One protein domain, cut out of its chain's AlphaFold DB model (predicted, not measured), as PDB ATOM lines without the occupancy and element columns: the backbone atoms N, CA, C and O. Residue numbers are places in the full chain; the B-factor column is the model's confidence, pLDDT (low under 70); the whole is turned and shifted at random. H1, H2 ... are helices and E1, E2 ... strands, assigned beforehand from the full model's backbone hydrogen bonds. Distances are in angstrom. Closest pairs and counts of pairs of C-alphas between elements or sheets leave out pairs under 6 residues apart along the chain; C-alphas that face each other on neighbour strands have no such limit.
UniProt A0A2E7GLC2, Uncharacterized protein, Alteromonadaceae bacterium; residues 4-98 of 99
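This is residues 4 to 98 of the 99 residues of an uncharacterized protein of Alteromonadaceae bacterium (UniProt A0A2E7GLC2). A strongly twisted sheet of four strands has two helices, H1 and H2, over one face and no named helix over the other, and a third helix, H3, sticks out from this body as a free arm. The arm, residues 85 to 98, makes much of the length: the whole spans 60 by 25 by 24 A, the body without it 39 by 25 by 24 A. The printed part has 95 residues with three named helices and four named strands, in the order H1 E1 E2 E3 H2 E4 H3. The sheet runs E3 E2 E1 E4 and is mixed, and the class is mixed, helices and strands. The whole is loose, with a radius of gyration of the C-alphas of 16.4 A.

H1, residues 4 to 11, begins at C-alpha 4 at (265.232, 137.335, 185.841) and is 11.4 A long. E1, residues 15 to 22, measures 20.4 A, and E2, residues 28 to 34, 19.3 A. E3 is residues 37 to 40. H2, residues 55 to 64, is 14.3 A long and begins at C-alpha 55 at (255.692, 138.204, 167.307). E4 is residues 71 to 73. H3, residues 85 to 96, is 16.4 A long and ends at C-alpha 96 at (240.519, 160.522, 153.175).

E1, E2 and E3 form a meander, each strand the antiparallel neighbour of the one before. In the hairpin of E1 and E2, N 19 and O 31 are 2.8 A apart, within hydrogen-bond range. In the hairpin of E2 and E3, N 34 and O 37 are 2.9 A apart, also within range. E4, an edge strand, is parallel to E1, with N 20 and O 71 2.8 A apart. E3, H2 and E4 make a split strand-helix-strand unit, two strands of one sheet with a helix between them along the chain and with E2 and E1 between them in the sheet, and its crossover is right-handed. Residues 51 to 52 pair antiparallel with residues 28 to 29 of E2. H1 and H2 are on the same face. H2, at a height over the sheet of 10.3 A, lies over E2 and E1 and runs along the strands, at 17 degrees to E1 on the local plane; the closest C-alphas of H2 and E2 are those of Leu 28 and Pro 55, 7.6 A apart. H1, at a height over the sheet of 9.3 A, lies over E1 and only just over E2, where 3 of its 8 C-alphas fall; it runs slantwise to the strands, at 38 degrees to E1 on the local plane. The closest C-alphas of H1 and E1 are those of Arg 9 and Ile 15, 5.6 A apart. H3 is not on the sheet and is apart from H1 and H2. Every O i to N i+4 pair is within hydrogen-bond range in H2 and H3, and 3 of 4 are in H1.

The two C-alphas farthest apart, those of Thr 12 and Val 98, are 60.1 A apart. The printed part has no cut. The links E3 to H2, 14 residues, and E4 to H3, 11 residues, are long. The mean pLDDT of the printed part is 83.2; residues 83 to 90, 92 to 93 and 95 to 98 are under 70.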
ATOM      1  N   GLN A   4     263.964 137.533 185.125       81.38
ATOM      2  CA  GLN A   4     265.232 137.335 185.841       81.38
ATOM      3  C   GLN A   4     265.226 136.058 186.700       81.38
ATOM      4  O   GLN A   4     266.218 135.346 186.780       81.38
ATOM      5  N   GLN A   5     264.072 135.716 187.283       82.38
ATOM      6  CA  GLN A   5     263.905 134.469 188.037       82.38
ATOM      7  C   GLN A   5     263.856 133.253 187.105       82.38
ATOM      8  O   GLN A   5     264.110 132.132 187.534       82.38
ATOM      9  N   ILE A   6     263.494 133.458 185.836       82.19
ATOM     10  CA  ILE A   6     263.404 132.388 184.840       82.19
ATOM     11  C   ILE A   6     264.796 131.981 184.393       82.19
ATOM     12  O   ILE A   6     265.094 130.795 184.385       82.19
ATOM     13  N   THR A   7     265.657 132.947 184.078       74.50
ATOM     14  CA  THR A   7     267.027 132.682 183.622       74.50
ATOM     15  C   THR A   7     267.824 131.868 184.644       74.50
ATOM     16  O   THR A   7     268.472 130.894 184.271       74.50
ATOM     17  N   GLU A   8     267.696 132.178 185.937       80.44
ATOM     18  CA  GLU A   8     268.313 131.392 187.017       80.44
ATOM     19  C   GLU A   8     267.751 129.962 187.081       80.44
ATOM     20  O   GLU A   8     268.499 128.988 187.149       80.44
ATOM     21  N   ARG A   9     266.422 129.819 187.009       80.12
ATOM     22  CA  ARG A   9     265.727 128.524 187.121       80.12
ATOM     23  C   ARG A   9     265.861 127.637 185.884       80.12
ATOM     24  O   ARG A   9     265.680 126.426 185.987       80.12
ATOM     25  N   VAL A  10     266.168 128.216 184.724       78.31
ATOM     26  CA  VAL A  10     266.587 127.472 183.529       78.31
ATOM     27  C   VAL A  10     267.979 126.885 183.758       78.31
ATOM     28  O   VAL A  10     268.184 125.707 183.488       78.31
ATOM     29  N   GLY A  11     268.906 127.662 184.334       73.44
ATOM     30  CA  GLY A  11     270.246 127.180 184.686       73.44
ATOM     31  C   GLY A  11     270.241 126.013 185.681       73.44
ATOM     32  O   GLY A  11     271.101 125.141 185.604       73.44
ATOM     33  N   THR A  12     269.244 125.950 186.569       79.62
ATOM     34  CA  THR A  12     269.062 124.836 187.518       79.62
ATOM     35  C   THR A  12     268.211 123.680 186.981       79.62
ATOM     36  O   THR A  12     267.999 122.702 187.695       79.62
ATOM     37  N   GLY A  13     267.688 123.774 185.752       73.19
ATOM     38  CA  GLY A  13     266.811 122.764 185.147       73.19
ATOM     39  C   GLY A  13     265.384 122.715 185.711       73.19
ATOM     40  O   GLY A  13     264.595 121.858 185.317       73.19
ATOM     41  N   ALA A  14     265.016 123.630 186.613       79.19
ATOM     42  CA  ALA A  14     263.693 123.665 187.235       79.19
ATOM     43  C   ALA A  14     262.593 124.190 186.294       79.19
ATOM     44  O   ALA A  14     261.415 123.867 186.468       79.19
ATOM     45  N   ILE A  15     262.970 125.010 185.311       82.31
ATOM     46  CA  ILE A  15     262.110 125.375 184.182       82.31
ATOM     47  C   ILE A  15     262.555 124.552 182.985       82.31
ATOM     48  O   ILE A  15     263.656 124.731 182.470       82.31
ATOM     49  N   THR A  16     261.676 123.657 182.548       76.00
ATOM     50  CA  THR A  16     261.954 122.725 181.452       76.00
ATOM     51  C   THR A  16     261.452 123.235 180.113       76.00
ATOM     52  O   THR A  16     261.941 122.795 179.075       76.00
ATOM     53  N   ASN A  17     260.485 124.159 180.121       86.25
ATOM     54  CA  ASN A  17     259.909 124.684 178.896       86.25
ATOM     55  C   ASN A  17     259.411 126.130 179.025       86.25
ATOM     56  O   ASN A  17     258.946 126.567 180.082       86.25
ATOM     57  N   MET A  18     259.480 126.847 177.909       90.06
ATOM     58  CA  MET A  18     258.990 128.205 177.715       90.06
ATOM     59  C   MET A  18     258.095 128.224 176.487       90.06
ATOM     60  O   MET A  18     258.443 127.637 175.468       90.06
ATOM     61  N   SER A  19     256.972 128.932 176.553       92.75
ATOM     62  CA  SER A  19     256.011 129.003 175.456       92.75
ATOM     63  C   SER A  19     255.511 130.424 175.229       92.75
ATOM     64  O   SER A  19     255.198 131.141 176.177       92.75
ATOM     65  N   ILE A  20     255.375 130.817 173.969       94.69
ATOM     66  CA  ILE A  20     254.588 131.978 173.556       94.69
ATOM     67  C   ILE A  20     253.159 131.497 173.327       94.69
ATOM     68  O   ILE A  20     252.931 130.606 172.509       94.69
ATOM     69  N   LEU A  21     252.206 132.094 174.035       94.69
ATOM     70  CA  LEU A  21     250.783 131.808 173.898       94.69
ATOM     71  C   LEU A  21     250.090 133.002 173.256       94.69
ATOM     72  O   LEU A  21     250.212 134.125 173.746       94.69
ATOM     73  N   GLY A  22     249.357 132.759 172.176       94.00
ATOM     74  CA  GLY A  22     248.490 133.766 171.582       94.00
ATOM     75  C   GLY A  22     247.075 133.706 172.141       94.00
ATOM     76  O   GLY A  22     246.479 132.634 172.222       94.00
ATOM     77  N   LEU A  23     246.551 134.867 172.527       92.94
ATOM     78  CA  LEU A  23     245.252 135.023 173.165       92.94
ATOM     79  C   LEU A  23     244.168 135.450 172.156       92.94
ATOM     80  O   LEU A  23     244.474 136.140 171.174       92.94
ATOM     81  N   PRO A  24     242.882 135.165 172.447       90.81
ATOM     82  CA  PRO A  24     241.745 135.626 171.639       90.81
ATOM     83  C   PRO A  24     241.572 137.148 171.584       90.81
ATOM     84  O   PRO A  24     240.701 137.641 170.869       90.81
ATOM     85  N   THR A  25     242.339 137.897 172.380       89.19
ATOM     86  CA  THR A  25     242.389 139.367 172.374       89.19
ATOM     87  C   THR A  25     243.360 139.921 171.332       89.19
ATOM     88  O   THR A  25     243.414 141.132 171.147       89.19
ATOM     89  N   GLY A  26     244.137 139.060 170.669       88.00
ATOM     90  CA  GLY A  26     245.240 139.460 169.796       88.00
ATOM     91  C   GLY A  26     246.556 139.698 170.539       88.00
ATOM     92  O   GLY A  26     247.585 139.914 169.900       88.00
ATOM     93  N   ASP A  27     246.568 139.600 171.869       91.81
ATOM     94  CA  ASP A  27     247.799 139.676 172.648       91.81
ATOM     95  C   ASP A  27     248.556 138.337 172.625       91.81
ATOM     96  O   ASP A  27     247.996 137.258 172.453       91.81
ATOM     97  N   LEU A  28     249.859 138.424 172.830       93.44
ATOM     98  CA  LEU A  28     250.797 137.333 173.010       93.44
ATOM     99  C   LEU A  28     251.363 137.449 174.422       93.44
ATOM    100  O   LEU A  28     251.790 138.525 174.842       93.44
ATOM    101  N   ILE A  29     251.413 136.342 175.145       94.62
ATOM    102  CA  ILE A  29     252.071 136.259 176.447       94.62
ATOM    103  C   ILE A  29     253.158 135.202 176.389       94.62
ATOM    104  O   ILE A  29     253.133 134.307 175.547       94.62
ATOM    105  N   ILE A  30     254.110 135.293 177.305       94.12
ATOM    106  CA  ILE A  30     255.087 134.229 177.504       94.12
ATOM    107  C   ILE A  30     254.689 133.493 178.778       94.12
ATOM    108  O   ILE A  30     254.404 134.124 179.798       94.12
ATOM    109  N   ALA A  31     254.671 132.172 178.725       93.19
ATOM    110  CA  ALA A  31     254.419 131.308 179.859       93.19
ATOM    111  C   ALA A  31     255.526 130.265 179.993       93.19
ATOM    112  O   ALA A  31     256.227 129.958 179.032       93.19
ATOM    113  N   VAL A  32     255.696 129.728 181.193       91.81
ATOM    114  CA  VAL A  32     256.752 128.762 181.504       91.81
ATOM    115  C   VAL A  32     256.199 127.584 182.266       91.81
ATOM    116  O   VAL A  32     255.309 127.751 183.101       91.81
ATOM    117  N   GLN A  33     256.753 126.411 181.995       89.25
ATOM    118  CA  GLN A  33     256.438 125.207 182.736       89.25
ATOM    119  C   GLN A  33     257.360 125.121 183.953       89.25
ATOM    120  O   GLN A  33     258.578 124.998 183.819       89.25
ATOM    121  N   TYR A  34     256.777 125.198 185.145       85.69
ATOM    122  CA  TYR A  34     257.482 125.099 186.418       85.69
ATOM    123  C   TYR A  34     256.681 124.208 187.367       85.69
ATOM    124  O   TYR A  34     255.491 124.434 187.565       85.69
ATOM    125  N   GLN A  35     257.316 123.175 187.932       84.75
ATOM    126  CA  GLN A  35     256.670 122.225 188.857       84.75
ATOM    127  C   GLN A  35     255.342 121.645 188.325       84.75
ATOM    128  O   GLN A  35     254.350 121.561 189.045       84.75
ATOM    129  N   GLY A  36     255.294 121.297 187.035       84.31
ATOM    130  CA  GLY A  36     254.095 120.725 186.408       84.31
ATOM    131  C   GLY A  36     252.981 121.728 186.081       84.31
ATOM    132  O   GLY A  36     251.978 121.327 185.497       84.31
ATOM    133  N   HIS A  37     253.171 123.018 186.362       87.62
ATOM    134  CA  HIS A  37     252.181 124.062 186.105       87.62
ATOM    135  C   HIS A  37     252.713 125.119 185.135       87.62
ATOM    136  O   HIS A  37     253.909 125.425 185.109       87.62
ATOM    137  N   GLN A  38     251.802 125.702 184.356       88.62
ATOM    138  CA  GLN A  38     252.112 126.778 183.425       88.62
ATOM    139  C   GLN A  38     251.887 128.138 184.096       88.62
ATOM    140  O   GLN A  38     250.779 128.447 184.532       88.62
ATOM    141  N   TYR A  39     252.926 128.974 184.150       90.62
ATOM    142  CA  TYR A  39     252.856 130.305 184.758       90.62
ATOM    143  C   TYR A  39     253.169 131.406 183.746       90.62
ATOM    144  O   TYR A  39     254.200 131.329 183.076       90.62
ATOM    145  N   PRO A  40     252.359 132.477 183.671       91.81
ATOM    146  CA  PRO A  40     252.673 133.613 182.824       91.81
ATOM    147  C   PRO A  40     253.845 134.430 183.380       91.81
ATOM    148  O   PRO A  40     254.048 134.589 184.597       91.81
ATOM    149  N   LEU A  41     254.610 135.004 182.458       91.38
ATOM    150  CA  LEU A  41     255.583 136.042 182.752       91.38
ATOM    151  C   LEU A  41     254.875 137.339 183.124       91.38
ATOM    152  O   LEU A  41     253.914 137.763 182.486       91.38
ATOM    153  N   THR A  42     255.380 137.981 184.167       89.88
ATOM    154  CA  THR A  42     254.872 139.255 184.674       89.88
ATOM    155  C   THR A  42     255.886 140.363 184.423       89.88
ATOM    156  O   THR A  42     257.078 140.099 184.229       89.88
ATOM    157  N   ASN A  43     255.429 141.612 184.424       84.50
ATOM    158  CA  ASN A  43     256.312 142.763 184.340       84.50
ATOM    159  C   ASN A  43     257.306 142.775 185.511       84.50
ATOM    160  O   ASN A  43     257.103 142.195 186.580       84.50
ATOM    161  N   THR A  44     258.439 143.427 185.285       78.00
ATOM    162  CA  THR A  44     259.494 143.547 186.293       78.00
ATOM    163  C   THR A  44     259.123 144.570 187.366       78.00
ATOM    164  O   THR A  44     259.409 144.337 188.544       78.00
ATOM    165  N   THR A  45     258.448 145.653 186.964       81.75
ATOM    166  CA  THR A  45     258.058 146.800 187.801       81.75
ATOM    167  C   THR A  45     256.692 146.651 188.472       81.75
ATOM    168  O   THR A  45     256.489 147.203 189.546       81.75
ATOM    169  N   ASN A  46     255.764 145.890 187.884       83.62
ATOM    170  CA  ASN A  46     254.469 145.563 188.484       83.62
ATOM    171  C   ASN A  46     254.136 144.081 188.269       83.62
ATOM    172  O   ASN A  46     254.653 143.446 187.357       83.62
ATOM    173  N   ASN A  47     253.272 143.508 189.104       85.44
ATOM    174  CA  ASN A  47     252.959 142.076 189.040       85.44
ATOM    175  C   ASN A  47     251.951 141.711 187.930       85.44
ATOM    176  O   ASN A  47     251.448 140.590 187.910       85.44
ATOM    177  N   ASN A  48     251.668 142.618 186.988       89.50
ATOM    178  CA  ASN A  48     250.764 142.336 185.873       89.50
ATOM    179  C   ASN A  48     251.446 141.447 184.831       89.50
ATOM    180  O   ASN A  48     252.662 141.514 184.650       89.50
ATOM    181  N   ILE A  49     250.659 140.646 184.111       89.56
ATOM    182  CA  ILE A  49     251.151 139.803 183.015       89.56
ATOM    183  C   ILE A  49     251.795 140.683 181.937       89.56
ATOM    184  O   ILE A  49     251.245 141.712 181.539       89.56
ATOM    185  N   LYS A  50     252.978 140.281 181.467       90.50
ATOM    186  CA  LYS A  50     253.654 140.955 180.360       90.50
ATOM    187  C   LYS A  50     253.008 140.513 179.047       90.50
ATOM    188  O   LYS A  50     253.042 139.331 178.708       90.50
ATOM    189  N   VAL A  51     252.440 141.471 178.323       92.06
ATOM    190  CA  VAL A  51     251.738 141.258 177.052       92.06
ATOM    191  C   VAL A  51     252.526 141.852 175.889       92.06
ATOM    192  O   VAL A  51     253.188 142.881 176.023       92.06
ATOM    193  N   PHE A  52     252.434 141.209 174.734       91.62
ATOM    194  CA  PHE A  52     253.034 141.634 173.478       91.62
ATOM    195  C   PHE A  52     251.966 141.611 172.395       91.62
ATOM    196  O   PHE A  52     251.098 140.756 172.400       91.62
ATOM    197  N   ARG A  53     252.040 142.516 171.422       86.62
ATOM    198  CA  ARG A  53     251.115 142.515 170.272       86.62
ATOM    199  C   ARG A  53     251.780 142.158 168.952       86.62
ATOM    200  O   ARG A  53     251.132 142.105 167.920       86.62
ATOM    201  N   SER A  54     253.085 141.902 168.984       86.56
ATOM    202  CA  SER A  54     253.868 141.553 167.806       86.56
ATOM    203  C   SER A  54     254.765 140.352 168.100       86.56
ATOM    204  O   SER A  54     255.544 140.411 169.062       86.56
ATOM    205  N   PRO A  55     254.739 139.309 167.248       87.75
ATOM    206  CA  PRO A  55     255.692 138.204 167.307       87.75
ATOM    207  C   PRO A  55     257.150 138.683 167.289       87.75
ATOM    208  O   PRO A  55     257.998 138.153 168.000       87.75
ATOM    209  N   LYS A  56     257.448 139.745 166.529       88.88
ATOM    210  CA  LYS A  56     258.796 140.319 166.456       88.88
ATOM    211  C   LYS A  56     259.273 140.820 167.820       88.88
ATOM    212  O   LYS A  56     260.407 140.553 168.206       88.88
ATOM    213  N   TYR A  57     258.409 141.521 168.556       90.62
ATOM    214  CA  TYR A  57     258.777 142.084 169.857       90.62
ATOM    215  C   TYR A  57     258.909 141.023 170.945       90.62
ATOM    216  O   TYR A  57     259.835 141.114 171.747       90.62
ATOM    217  N   VAL A  58     258.050 139.998 170.956       91.31
ATOM    218  CA  VAL A  58     258.193 138.910 171.937       91.31
ATOM    219  C   VAL A  58     259.476 138.108 171.697       91.31
ATOM    220  O   VAL A  58     260.195 137.812 172.646       91.31
ATOM    221  N   LEU A  59     259.826 137.831 170.437       90.19
ATOM    222  CA  LEU A  59     261.057 137.111 170.096       90.19
ATOM    223  C   LEU A  59     262.316 137.926 170.409       90.19
ATOM    224  O   LEU A  59     263.281 137.372 170.932       90.19
ATOM    225  N   ASN A  60     262.313 139.231 170.123       91.50
ATOM    226  CA  ASN A  60     263.426 140.104 170.497       91.50
ATOM    227  C   ASN A  60     263.606 140.156 172.014       91.50
ATOM    228  O   ASN A  60     264.724 139.975 172.485       91.50
ATOM    229  N   TYR A  61     262.515 140.300 172.767       90.44
ATOM    230  CA  TYR A  61     262.570 140.293 174.226       90.44
ATOM    231  C   TYR A  61     263.170 138.992 174.776       90.44
ATOM    232  O   TYR A  61     264.027 139.031 175.653       90.44
ATOM    233  N   LEU A  62     262.764 137.833 174.250       89.00
ATOM    234  CA  LEU A  62     263.340 136.546 174.655       89.00
ATOM    235  C   LEU A  62     264.841 136.470 174.340       89.00
ATOM    236  O   LEU A  62     265.627 136.099 175.211       89.00
ATOM    237  N   ARG A  63     265.249 136.898 173.139       89.31
ATOM    238  CA  ARG A  63     266.658 136.913 172.719       89.31
ATOM    239  C   ARG A  63     267.518 137.819 173.602       89.31
ATOM    240  O   ARG A  63     268.597 137.408 174.013       89.31
ATOM    241  N   GLU A  64     267.033 139.017 173.922       89.94
ATOM    242  CA  GLU A  64     267.704 139.968 174.824       89.94
ATOM    243  C   GLU A  64     267.910 139.396 176.233       89.94
ATOM    244  O   GLU A  64     268.838 139.795 176.929       89.94
ATOM    245  N   ASN A  65     267.081 138.431 176.645       85.56
ATOM    246  CA  ASN A  65     267.190 137.738 177.930       85.56
ATOM    247  C   ASN A  65     267.907 136.376 177.820       85.56
ATOM    248  O   ASN A  65     267.815 135.559 178.734       85.56
ATOM    249  N   GLY A  66     268.608 136.108 176.711       84.31
ATOM    250  CA  GLY A  66     269.390 134.880 176.516       84.31
ATOM    251  C   GLY A  66     268.555 133.621 176.267       84.31
ATOM    252  O   GLY A  66     269.065 132.507 176.378       84.31
ATOM    253  N   ILE A  67     267.270 133.768 175.932       84.56
ATOM    254  CA  ILE A  67     266.357 132.650 175.693       84.56
ATOM    255  C   ILE A  67     266.286 132.370 174.193       84.56
ATOM    256  O   ILE A  67     265.712 133.141 173.425       84.56
ATOM    257  N   CYS A  68     266.850 131.232 173.787       79.00
ATOM    258  CA  CYS A  68     266.960 130.844 172.375       79.00
ATOM    259  C   CYS A  68     266.010 129.709 171.962       79.00
ATOM    260  O   CYS A  68     265.893 129.421 170.774       79.00
ATOM    261  N   LYS A  69     265.345 129.049 172.920       83.00
ATOM    262  CA  LYS A  69     264.387 127.961 172.672       83.00
ATOM    263  C   LYS A  69     263.062 128.283 173.347       83.00
ATOM    264  O   LYS A  69     263.031 128.541 174.548       83.00
ATOM    265  N   VAL A  70     261.996 128.297 172.559       89.31
ATOM    266  CA  VAL A  70     260.638 128.600 173.006       89.31
ATOM    267  C   VAL A  70     259.648 127.887 172.094       89.31
ATOM    268  O   VAL A  70     259.810 127.902 170.873       89.31
ATOM    269  N   ASP A  71     258.626 127.287 172.684       91.94
ATOM    270  CA  ASP A  71     257.492 126.744 171.951       91.94
ATOM    271  C   ASP A  71     256.522 127.857 171.570       91.94
ATOM    272  O   ASP A  71     256.354 128.848 172.281       91.94
ATOM    273  N   VAL A  72     255.840 127.703 170.444       91.69
ATOM    274  CA  VAL A  72     254.903 128.713 169.951       91.69
ATOM    275  C   VAL A  72     253.533 128.073 169.791       91.69
ATOM    276  O   VAL A  72     253.341 127.216 168.935       91.69
ATOM    277  N   ASN A  73     252.570 128.508 170.604       92.12
ATOM    278  CA  ASN A  73     251.174 128.097 170.503       92.12
ATOM    279  C   ASN A  73     250.297 129.310 170.178       92.12
ATOM    280  O   ASN A  73     249.994 130.142 171.032       92.12
ATOM    281  N   LEU A  74     249.873 129.391 168.920       90.50
ATOM    282  CA  LEU A  74     249.052 130.486 168.395       90.50
ATOM    283  C   LEU A  74     247.630 130.036 168.049       90.50
ATOM    284  O   LEU A  74     246.929 130.744 167.335       90.50
ATOM    285  N   THR A  75     247.196 128.878 168.550       91.88
ATOM    286  CA  THR A  75     245.905 128.265 168.191       91.88
ATOM    287  C   THR A  75     244.720 129.193 168.467       91.88
ATOM    288  O   THR A  75     243.762 129.219 167.702       91.88
ATOM    289  N   GLN A  76     244.794 129.983 169.541       90.50
ATOM    290  CA  GLN A  76     243.747 130.929 169.941       90.50
ATOM    291  C   GLN A  76     244.055 132.380 169.547       90.50
ATOM    292  O   GLN A  76     243.351 133.293 169.975       90.50
ATOM    293  N   TRP A  77     245.116 132.621 168.772       92.19
ATOM    294  CA  TRP A  77     245.559 133.979 168.496       92.19
ATOM    295  C   TRP A  77     244.680 134.671 167.456       92.19
ATOM    296  O   TRP A  77     244.719 134.343 166.269       92.19
ATOM    297  N   ASP A  78     243.941 135.691 167.891       87.38
ATOM    298  CA  ASP A  78     243.131 136.510 166.993       87.38
ATOM    299  C   ASP A  78     243.932 137.705 166.452       87.38
ATOM    300  O   ASP A  78     243.961 138.794 167.032       87.38
ATOM    301  N   LYS A  79     244.579 137.505 165.299       81.62
ATOM    302  CA  LYS A  79     245.357 138.553 164.616       81.62
ATOM    303  C   LYS A  79     244.516 139.769 164.223       81.62
ATOM    304  O   LYS A  79     245.073 140.853 164.105       81.62
ATOM    305  N   THR A  80     243.201 139.625 164.039       81.25
ATOM    306  CA  THR A  80     242.330 140.746 163.639       81.25
ATOM    307  C   THR A  80     242.143 141.766 164.760       81.25
ATOM    308  O   THR A  80     241.824 142.926 164.505       81.25
ATOM    309  N   LYS A  81     242.396 141.351 166.006       80.25
ATOM    310  CA  LYS A  81     242.352 142.208 167.196       80.25
ATOM    311  C   LYS A  81     243.703 142.785 167.587       80.25
ATOM    312  O   LYS A  81     243.782 143.579 168.526       80.25
ATOM    313  N   VAL A  82     244.762 142.439 166.854       75.12
ATOM    314  CA  VAL A  82     246.046 143.130 166.954       75.12
ATOM    315  C   VAL A  82     245.822 144.545 166.430       75.12
ATOM    316  O   VAL A  82     245.842 144.799 165.232       75.12
ATOM    317  N   PHE A  83     245.534 145.469 167.346       64.06
ATOM    318  CA  PHE A  83     245.368 146.882 167.027       64.06
ATOM    319  C   PHE A  83     246.715 147.439 166.553       64.06
ATOM    320  O   PHE A  83     247.542 147.849 167.369       64.06
ATOM    321  N   ASP A  84     246.942 147.435 165.242       65.00
ATOM    322  CA  ASP A  84     248.075 148.116 164.637       65.00
ATOM    323  C   ASP A  84     247.676 149.573 164.364       65.00
ATOM    324  O   ASP A  84     246.891 149.896 163.467       65.00
ATOM    325  N   ALA A  85     248.173 150.481 165.208       60.16
ATOM    326  CA  ALA A  85     247.961 151.915 165.041       60.16
ATOM    327  C   ALA A  85     248.461 152.403 163.668       60.16
ATOM    328  O   ALA A  85     247.911 153.368 163.134       60.16
ATOM    329  N   HIS A  86     249.449 151.717 163.082       60.66
ATOM    330  CA  HIS A  86     249.951 151.994 161.745       60.66
ATOM    331  C   HIS A  86     248.930 151.619 160.666       60.66
ATOM    332  O   HIS A  86     248.631 152.455 159.813       60.66
ATOM    333  N   ASP A  87     248.315 150.433 160.743       62.69
ATOM    334  CA  ASP A  87     247.247 150.043 159.811       62.69
ATOM    335  C   ASP A  87     246.036 150.961 159.931       62.69
ATOM    336  O   ASP A  87     245.457 151.346 158.918       62.69
ATOM    337  N   ARG A  88     245.665 151.387 161.143       63.66
ATOM    338  CA  ARG A  88     244.557 152.336 161.315       63.66
ATOM    339  C   ARG A  88     244.898 153.708 160.735       63.66
ATOM    340  O   ARG A  88     244.049 154.301 160.078       63.66
ATOM    341  N   ALA A  89     246.124 154.200 160.928       64.56
ATOM    342  CA  ALA A  89     246.584 155.446 160.314       64.56
ATOM    343  C   ALA A  89     246.610 155.352 158.776       64.56
ATOM    344  O   ALA A  89     246.172 156.279 158.096       64.56
ATOM    345  N   MET A  90     247.041 154.213 158.226       68.44
ATOM    346  CA  MET A  90     247.016 153.923 156.788       68.44
ATOM    347  C   MET A  90     245.590 153.809 156.236       68.44
ATOM    348  O   MET A  90     245.291 154.372 155.187       68.44
ATOM    349  N   GLN A  91     244.686 153.122 156.936       72.00
ATOM    350  CA  GLN A  91     243.279 152.993 156.547       72.00
ATOM    351  C   GLN A  91     242.531 154.328 156.641       72.00
ATOM    352  O   GLN A  91     241.692 154.613 155.791       72.00
ATOM    353  N   LEU A  92     242.838 155.155 157.645       68.38
ATOM    354  CA  LEU A  92     242.298 156.510 157.766       68.38
ATOM    355  C   LEU A  92     242.796 157.410 156.630       68.38
ATOM    356  O   LEU A  92     241.974 158.083 156.015       68.38
ATOM    357  N   ARG A  93     244.092 157.360 156.290       65.31
ATOM    358  CA  ARG A  93     244.644 158.054 155.112       65.31
ATOM    359  C   ARG A  93     243.962 157.621 153.818       65.31
ATOM    360  O   ARG A  93     243.439 158.462 153.101       65.31
ATOM    361  N   LYS A  94     243.871 156.312 153.569       70.69
ATOM    362  CA  LYS A  94     243.193 155.775 152.378       70.69
ATOM    363  C   LYS A  94     241.718 156.172 152.299       70.69
ATOM    364  O   LYS A  94     241.215 156.364 151.205       70.69
ATOM    365  N   LYS A  95     241.008 156.300 153.424       68.31
ATOM    366  CA  LYS A  95     239.616 156.785 153.429       68.31
ATOM    367  C   LYS A  95     239.495 158.278 153.120       68.31
ATOM    368  O   LYS A  95     238.482 158.672 152.562       68.31
ATOM    369  N   GLN A  96     240.495 159.085 153.472       63.81
ATOM    370  CA  GLN A  96     240.519 160.522 153.175       63.81
ATOM    371  C   GLN A  96     240.909 160.834 151.725       63.81
ATOM    372  O   GLN A  96     240.533 161.882 151.230       63.81
ATOM    373  N   GLU A  97     241.625 159.940 151.039       58.12
ATOM    374  CA  GLU A  97     242.005 160.112 149.623       58.12
ATOM    375  C   GLU A  97     240.885 159.740 148.631       58.12
ATOM    376  O   GLU A  97     241.014 159.988 147.435       58.12
ATOM    377  N   VAL A  98     239.797 159.123 149.110       58.88
ATOM    378  CA  VAL A  98     238.662 158.647 148.290       58.88
ATOM    379  C   VAL A  98     237.379 159.457 148.575       58.88
ATOM    380  O   VAL A  98     236.307 159.120 148.079       58.88
TER     381      VAL A  98